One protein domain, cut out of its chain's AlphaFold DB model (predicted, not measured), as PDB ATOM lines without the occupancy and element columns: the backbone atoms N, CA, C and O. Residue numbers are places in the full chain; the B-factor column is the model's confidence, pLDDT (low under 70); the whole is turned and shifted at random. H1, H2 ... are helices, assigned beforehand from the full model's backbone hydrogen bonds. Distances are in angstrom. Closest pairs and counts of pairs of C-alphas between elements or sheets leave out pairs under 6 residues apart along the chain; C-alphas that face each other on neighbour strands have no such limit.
ATOM      1  N   ARG A  10     -55.469  18.942  38.499       94.94
ATOM      2  CA  ARG A  10     -54.486  19.851  37.885       94.94
ATOM      3  C   ARG A  10     -53.606  19.119  36.876       94.94
ATOM      4  O   ARG A  10     -53.463  19.584  35.754       94.94
ATOM      5  N   LEU A  11     -53.084  17.951  37.255       94.88
ATOM      6  CA  LEU A  11     -52.250  17.140  36.373       94.88
ATOM      7  C   LEU A  11     -53.028  16.661  35.143       94.88
ATOM      8  O   LEU A  11     -52.507  16.714  34.036       94.88
ATOM      9  N   ARG A  12     -54.296  16.270  35.317       94.12
ATOM     10  CA  ARG A  12     -55.170  15.900  34.196       94.12
ATOM     11  C   ARG A  12     -55.332  17.048  33.201       94.12
ATOM     12  O   ARG A  12     -55.186  16.817  32.012       94.12
ATOM     13  N   VAL A  13     -55.588  18.268  33.681       96.81
ATOM     14  CA  VAL A  13     -55.718  19.450  32.810       96.81
ATOM     15  C   VAL A  13     -54.415  19.728  32.062       96.81
ATOM     16  O   VAL A  13     -54.458  19.934  30.855       96.81
ATOM     17  N   ILE A  14     -53.266  19.676  32.744       96.69
ATOM     18  CA  ILE A  14     -51.954  19.875  32.108       96.69
ATOM     19  C   ILE A  14     -51.734  18.840  31.001       96.69
ATOM     20  O   ILE A  14     -51.413  19.209  29.875       96.69
ATOM     21  N   LEU A  15     -51.961  17.556  31.291       95.94
ATOM     22  CA  LEU A  15     -51.822  16.485  30.305       95.94
ATOM     23  C   LEU A  15     -52.783  16.666  29.127       95.94
ATOM     24  O   LEU A  15     -52.368  16.524  27.983       95.94
ATOM     25  N   SER A  16     -54.042  17.029  29.381       96.56
ATOM     26  CA  SER A  16     -55.010  17.309  28.319       96.56
ATOM     27  C   SER A  16     -54.564  18.461  27.420       96.56
ATOM     28  O   SER A  16     -54.655  18.341  26.203       96.56
ATOM     29  N   VAL A  17     -54.043  19.552  27.991       96.00
ATOM     30  CA  VAL A  17     -53.514  20.685  27.215       96.00
ATOM     31  C   VAL A  17     -52.306  20.256  26.382       96.00
ATOM     32  O   VAL A  17     -52.260  20.564  25.196       96.00
ATOM     33  N   LEU A  18     -51.363  19.504  26.958       95.56
ATOM     34  CA  LEU A  18     -50.196  18.998  26.227       95.56
ATOM     35  C   LEU A  18     -50.596  18.083  25.064       95.56
ATOM     36  O   LEU A  18     -50.055  18.221  23.971       95.56
ATOM     37  N   ILE A  19     -51.571  17.192  25.274       95.94
ATOM     38  CA  ILE A  19     -52.109  16.326  24.218       95.94
ATOM     39  C   ILE A  19     -52.741  17.166  23.108       95.94
ATOM     40  O   ILE A  19     -52.477  16.908  21.940       95.94
ATOM     41  N   LEU A  20     -53.541  18.181  23.448       96.12
ATOM     42  CA  LEU A  20     -54.165  19.055  22.452       96.12
ATOM     43  C   LEU A  20     -53.131  19.852  21.651       96.12
ATOM     44  O   LEU A  20     -53.259  19.945  20.434       96.12
ATOM     45  N   VAL A  21     -52.095  20.386  22.304       93.69
ATOM     46  CA  VAL A  21     -50.993  21.086  21.623       93.69
ATOM     47  C   VAL A  21     -50.241  20.136  20.693       93.69
ATOM     48  O   VAL A  21     -49.972  20.489  19.549       93.69
ATOM     49  N   HIS A  22     -49.945  18.916  21.145       94.62
ATOM     50  CA  HIS A  22     -49.277  17.917  20.316       94.62
ATOM     51  C   HIS A  22     -50.133  17.503  19.114       94.62
ATOM     52  O   HIS A  22     -49.648  17.476  17.987       94.62
ATOM     53  N   LEU A  23     -51.426  17.254  19.329       94.31
ATOM     54  CA  LEU A  23     -52.372  16.931  18.266       94.31
ATOM     55  C   LEU A  23     -52.451  18.072  17.240       94.31
ATOM     56  O   LEU A  23     -52.378  17.832  16.037       94.31
ATOM     57  N   ALA A  24     -52.527  19.320  17.712       91.56
ATOM     58  CA  ALA A  24     -52.479  20.490  16.847       91.56
ATOM     59  C   ALA A  24     -51.173  20.535  16.039       91.56
ATOM     60  O   ALA A  24     -51.218  20.837  14.853       91.56
ATOM     61  N   ALA A  25     -50.028  20.183  16.631       90.50
ATOM     62  CA  ALA A  25     -48.741  20.158  15.936       90.50
ATOM     63  C   ALA A  25     -48.666  19.088  14.837       90.50
ATOM     64  O   ALA A  25     -47.993  19.300  13.836       90.50
ATOM     65  N   VAL A  26     -49.374  17.969  15.002       88.69
ATOM     66  CA  VAL A  26     -49.470  16.909  13.986       88.69
ATOM     67  C   VAL A  26     -50.377  17.324  12.820       88.69
ATOM     68  O   VAL A  26     -50.049  17.064  11.666       88.69
ATOM     69  N   PHE A  27     -51.505  17.993  13.089       87.44
ATOM     70  CA  PHE A  27     -52.478  18.363  12.045       87.44
ATOM     71  C   PHE A  27     -52.242  19.730  11.394       87.44
ATOM     72  O   PHE A  27     -52.673  19.947  10.260       87.44
ATOM     73  N   ALA A  28     -51.571  20.662  12.071       85.44
ATOM     74  CA  ALA A  28     -51.340  21.997  11.531       85.44
ATOM     75  C   ALA A  28     -50.501  21.992  10.240       85.44
ATOM     76  O   ALA A  28     -50.899  22.702   9.319       85.44
ATOM     77  N   PRO A  29     -49.415  21.203  10.093       81.62
ATOM     78  CA  PRO A  29     -48.643  21.165   8.850       81.62
ATOM     79  C   PRO A  29     -49.459  20.774   7.599       81.62
ATOM     80  O   PRO A  29     -49.446  21.555   6.643       81.62
ATOM     81  N   PRO A  30     -50.220  19.655   7.563       78.00
ATOM     82  CA  PRO A  30     -51.016  19.312   6.381       78.00
ATOM     83  C   PRO A  30     -52.152  20.314   6.115       78.00
ATOM     84  O   PRO A  30     -52.416  20.637   4.957       78.00
ATOM     85  N   MET A  31     -52.785  20.874   7.153       80.50
ATOM     86  CA  MET A  31     -53.795  21.929   6.967       80.50
ATOM     87  C   MET A  31     -53.192  23.230   6.430       80.50
ATOM     88  O   MET A  31     -53.779  23.882   5.567       80.50
ATOM     89  N   ALA A  32     -52.007  23.608   6.910       77.75
ATOM     90  CA  ALA A  32     -51.272  24.769   6.429       77.75
ATOM     91  C   ALA A  32     -50.822  24.592   4.974       77.75
ATOM     92  O   ALA A  32     -50.762  25.573   4.245       77.75
ATOM     93  N   PHE A  33     -50.530  23.364   4.538       73.94
ATOM     94  CA  PHE A  33     -50.240  23.062   3.137       73.94
ATOM     95  C   PHE A  33     -51.480  23.243   2.248       73.94
ATOM     96  O   PHE A  33     -51.417  23.986   1.276       73.94
ATOM     97  N   GLN A  34     -52.624  22.659   2.625       71.62
ATOM     98  CA  GLN A  34     -53.873  22.747   1.847       71.62
ATOM     99  C   GLN A  34     -54.485  24.156   1.803       71.62
ATOM    100  O   GLN A  34     -55.223  24.486   0.881       71.62
ATOM    101  N   SER A  35     -54.200  24.996   2.801       70.00
ATOM    102  CA  SER A  35     -54.716  26.371   2.888       70.00
ATOM    103  C   SER A  35     -53.801  27.426   2.254       70.00
ATOM    104  O   SER A  35     -54.121  28.617   2.291       70.00
ATOM    105  N   ARG A  36     -52.671  27.025   1.653       70.69
ATOM    106  CA  ARG A  36     -51.814  27.940   0.886       70.69
ATOM    107  C   ARG A  36     -52.495  28.296  -0.431       70.69
ATOM    108  O   ARG A  36     -52.698  27.445  -1.287       70.69
ATOM    109  N   GLY A  37     -52.814  29.575  -0.597       67.88
ATOM    110  CA  GLY A  37     -53.172  30.126  -1.902       67.88
ATOM    111  C   GLY A  37     -51.931  30.477  -2.738       67.88
ATOM    112  O   GLY A  37     -50.805  30.351  -2.252       67.88
ATOM    113  N   PRO A  38     -52.115  31.045  -3.947       59.06
ATOM    114  CA  PRO A  38     -51.020  31.452  -4.843       59.06
ATOM    115  C   PRO A  38     -50.021  32.452  -4.232       59.06
ATOM    116  O   PRO A  38     -48.917  32.619  -4.732       59.06
ATOM    117  N   ARG A  39     -50.414  33.146  -3.154       65.88
ATOM    118  CA  ARG A  39     -49.591  34.126  -2.422       65.88
ATOM    119  C   ARG A  39     -49.043  33.594  -1.088       65.88
ATOM    120  O   ARG A  39     -48.504  34.368  -0.305       65.88
ATOM    121  N   GLY A  40     -49.189  32.295  -0.816       73.88
ATOM    122  CA  GLY A  40     -48.787  31.668   0.443       73.88
ATOM    123  C   GLY A  40     -49.765  31.903   1.602       73.88
ATOM    124  O   GLY A  40     -50.926  32.264   1.403       73.88
ATOM    125  N   LEU A  41     -49.300  31.650   2.830       75.06
ATOM    126  CA  LEU A  41     -50.058  31.889   4.066       75.06
ATOM    127  C   LEU A  41     -50.034  33.378   4.433       75.06
ATOM    128  O   LEU A  41     -49.011  34.044   4.294       75.06
ATOM    129  N   SER A  42     -51.146  33.888   4.967       82.19
ATOM    130  CA  SER A  42     -51.202  35.257   5.494       82.19
ATOM    131  C   SER A  42     -50.175  35.463   6.627       82.19
ATOM    132  O   SER A  42     -50.098  34.604   7.515       82.19
ATOM    133  N   PRO A  43     -49.456  36.608   6.677       83.44
ATOM    134  CA  PRO A  43     -48.478  36.915   7.730       83.44
ATOM    135  C   PRO A  43     -49.028  36.808   9.162       83.44
ATOM    136  O   PRO A  43     -48.315  36.472  10.107       83.44
ATOM    137  N   SER A  44     -50.321  37.080   9.353       85.56
ATOM    138  CA  SER A  44     -50.965  36.958  10.665       85.56
ATOM    139  C   SER A  44     -51.135  35.498  11.090       85.56
ATOM    140  O   SER A  44     -50.960  35.168  12.261       85.56
ATOM    141  N   VAL A  45     -51.438  34.613  10.136       83.19
ATOM    142  CA  VAL A  45     -51.597  33.173  10.382       83.19
ATOM    143  C   VAL A  45     -50.234  32.523  10.614       83.19
ATOM    144  O   VAL A  45     -50.101  31.706  11.521       83.19
ATOM    145  N   SER A  46     -49.199  32.925   9.866       83.81
ATOM    146  CA  SER A  46     -47.839  32.415  10.083       83.81
ATOM    147  C   SER A  46     -47.310  32.768  11.472       83.81
ATOM    148  O   SER A  46     -46.761  31.904  12.149       83.81
ATOM    149  N   ASN A  47     -47.534  34.001  11.938       89.25
ATOM    150  CA  ASN A  47     -47.113  34.418  13.277       89.25
ATOM    151  C   ASN A  47     -47.878  33.675  14.382       89.25
ATOM    152  O   ASN A  47     -47.278  33.284  15.380       89.25
ATOM    153  N   LEU A  48     -49.181  33.438  14.192       87.88
ATOM    154  CA  LEU A  48     -49.996  32.662  15.132       87.88
ATOM    155  C   LEU A  48     -49.511  31.208  15.251       87.88
ATOM    156  O   LEU A  48     -49.493  30.651  16.346       87.88
ATOM    157  N   LEU A  49     -49.111  30.600  14.133       88.12
ATOM    158  CA  LEU A  49     -48.675  29.204  14.079       88.12
ATOM    159  C   LEU A  49     -47.181  29.010  14.384       88.12
ATOM    160  O   LEU A  49     -46.757  27.872  14.570       88.12
ATOM    161  N   ALA A  50     -46.383  30.078  14.486       89.94
ATOM    162  CA  ALA A  50     -44.931  29.988  14.661       89.94
ATOM    163  C   ALA A  50     -44.477  29.142  15.873       89.94
ATOM    164  O   ALA A  50     -43.583  28.312  15.700       89.94
ATOM    165  N   PRO A  51     -45.085  29.249  17.075       92.38
ATOM    166  CA  PRO A  51     -44.690  28.410  18.210       92.38
ATOM    167  C   PRO A  51     -44.989  26.927  17.971       92.38
ATOM    168  O   PRO A  51     -44.217  26.053  18.365       92.38
ATOM    169  N   LEU A  52     -46.109  26.647  17.300       90.25
ATOM    170  CA  LEU A  52     -46.524  25.293  16.960       90.25
ATOM    171  C   LEU A  52     -45.601  24.686  15.899       90.25
ATOM    172  O   LEU A  52     -45.235  23.519  16.006       90.25
ATOM    173  N   ALA A  53     -45.176  25.496  14.927       87.62
ATOM    174  CA  ALA A  53     -44.192  25.118  13.921       87.62
ATOM    175  C   ALA A  53     -42.825  24.815  14.554       87.62
ATOM    176  O   ALA A  53     -42.254  23.770  14.270       87.62
ATOM    177  N   ALA A  54     -42.338  25.658  15.471       91.56
ATOM    178  CA  ALA A  54     -41.076  25.421  16.175       91.56
ATOM    179  C   ALA A  54     -41.105  24.123  17.004       91.56
ATOM    180  O   ALA A  54     -40.143  23.355  17.000       91.56
ATOM    181  N   TYR A  55     -42.224  23.845  17.682       92.50
ATOM    182  CA  TYR A  55     -42.426  22.580  18.392       92.50
ATOM    183  C   TYR A  55     -42.484  21.378  17.435       92.50
ATOM    184  O   TYR A  55     -41.854  20.353  17.696       92.50
ATOM    185  N   GLY A  56     -43.199  21.511  16.312       89.69
ATOM    186  CA  GLY A  56     -43.254  20.495  15.261       89.69
ATOM    187  C   GLY A  56     -41.870  20.179  14.695       89.69
ATOM    188  O   GLY A  56     -41.506  19.011  14.615       89.69
ATOM    189  N   GLN A  57     -41.070  21.207  14.409       88.81
ATOM    190  CA  GLN A  57     -39.701  21.081  13.911       88.81
ATOM    191  C   GLN A  57     -38.771  20.427  14.940       88.81
ATOM    192  O   GLN A  57     -37.973  19.561  14.588       88.81
ATOM    193  N   PHE A  58     -38.893  20.791  16.220       93.00
ATOM    194  CA  PHE A  58     -38.130  20.166  17.306       93.00
ATOM    195  C   PHE A  58     -38.378  18.650  17.392       93.00
ATOM    196  O   PHE A  58     -37.452  17.887  17.658       93.00
ATOM    197  N   LEU A  59     -39.612  18.211  17.128       90.31
ATOM    198  CA  LEU A  59     -40.002  16.799  17.106       90.31
ATOM    199  C   LEU A  59     -39.955  16.152  15.712       90.31
ATOM    200  O   LEU A  59     -40.336  14.990  15.587       90.31
ATOM    201  N   TYR A  60     -39.506  16.871  14.677       86.38
ATOM    202  CA  TYR A  60     -39.506  16.415  13.279       86.38
ATOM    203  C   TYR A  60     -40.890  15.984  12.740       86.38
ATOM    204  O   TYR A  60     -40.986  15.153  11.839       86.38
ATOM    205  N   LEU A  61     -41.978  16.559  13.263       84.94
ATOM    206  CA  LEU A  61     -43.358  16.258  12.846       84.94
ATOM    207  C   LEU A  61     -43.775  16.990  11.560       84.94
ATOM    208  O   LEU A  61     -44.741  16.606  10.907       84.94
ATOM    209  N   ASP A  62     -43.059  18.047  11.191       77.94
ATOM    210  CA  ASP A  62     -43.354  18.933  10.060       77.94
ATOM    211  C   ASP A  62     -42.814  18.429   8.711       77.94
ATOM    212  O   ASP A  62     -43.101  19.014   7.668       77.94
ATOM    213  N   ARG A  63     -42.062  17.324   8.715       73.00
ATOM    214  CA  ARG A  63     -41.380  16.777   7.531       73.00
ATOM    215  C   ARG A  63     -42.313  16.050   6.553       73.00
ATOM    216  O   ARG A  63     -41.940  15.890   5.400       73.00
ATOM    217  N   GLY A  64     -43.532  15.695   6.973       65.94
ATOM    218  CA  GLY A  64     -44.618  15.214   6.107       65.94
ATOM    219  C   GLY A  64     -44.272  14.065   5.140       65.94
ATOM    220  O   GLY A  64     -43.206  13.457   5.188       65.94
ATOM    221  N   TYR A  65     -45.205  13.765   4.232       58.88
ATOM    222  CA  TYR A  65     -45.005  12.781   3.156       58.88
ATOM    223  C   TYR A  65     -43.886  13.204   2.189       58.88
ATOM    224  O   TYR A  65     -43.134  12.353   1.733       58.88
ATOM    225  N   ALA A  66     -43.698  14.514   1.979       58.34
ATOM    226  CA  ALA A  66     -42.654  15.077   1.118       58.34
ATOM    227  C   ALA A  66     -41.213  14.725   1.548       58.34
ATOM    228  O   ALA A  66     -40.296  14.822   0.740       58.34
ATOM    229  N   PHE A  67     -40.989  14.309   2.801       61.28
ATOM    230  CA  PHE A  67     -39.691  13.783   3.238       61.28
ATOM    231  C   PHE A  67     -39.448  12.333   2.798       61.28
ATOM    232  O   PHE A  67     -38.308  11.961   2.541       61.28
ATOM    233  N   PHE A  68     -40.500  11.513   2.716       57.88
ATOM    234  CA  PHE A  68     -40.404  10.098   2.329       57.88
ATOM    235  C   PHE A  68     -40.630   9.868   0.833       57.88
ATOM    236  O   PHE A  68     -40.136   8.891   0.279       57.88
TER     237      PHE A  68
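What this domain is: This is residues 10 to 68 of the 278 residues of an uncharacterized protein of Planctomycetes bacterium Poly21 (UniProt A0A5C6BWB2). The later part of H2 packs crosswise on the long helix H1, and short H3 turns off at a corner and also packs on H1. Residues 10 to 20 of H1 stick out. The printed part has 59 residues with three named helices, is all helix and loose, radius of gyration of the C-alphas 13.0 A, spanning 44 by 30 by 17 A.

How they stand to each other: H1, residues 10 to 34, touches H2, residues 43 to 58, with residues 21 to 29 alone, closest C-alphas Ala 25 and Gly 56, 5.5 A, a steep tilt of 67 degrees, opposite ways. H3, residues 61 to 68, touches H1 with H1's residues 25 to 30 alone, closest C-alphas Asp 62 and Pro 29, 5.9 A. H2 and H3 only just touch, with 3 pairs of C-alphas within 8 A, only at the corner. O i to N i+4 pairs within hydrogen-bond range are 19 of 21 in H1, 10 of 12 in H2 and 1 of 4 in H3, whose i+3 pairs are 2 of 5.

Where its parts are: H1, 36.2 A, begins at C-alpha 10 (-54.486, 19.851, 37.885). H2 spans 21.9 A, kinked 51 degrees near residue 51. H3 ends at C-alpha 68 (-40.404, 10.098, 2.329).

The domain as a whole: The farthest C-alphas, Arg 10 and Pro 38, are 44.4 A apart. The printed part has no cut and no long link. Residues 37 to 39 and 64 to 68 have pLDDT under 70.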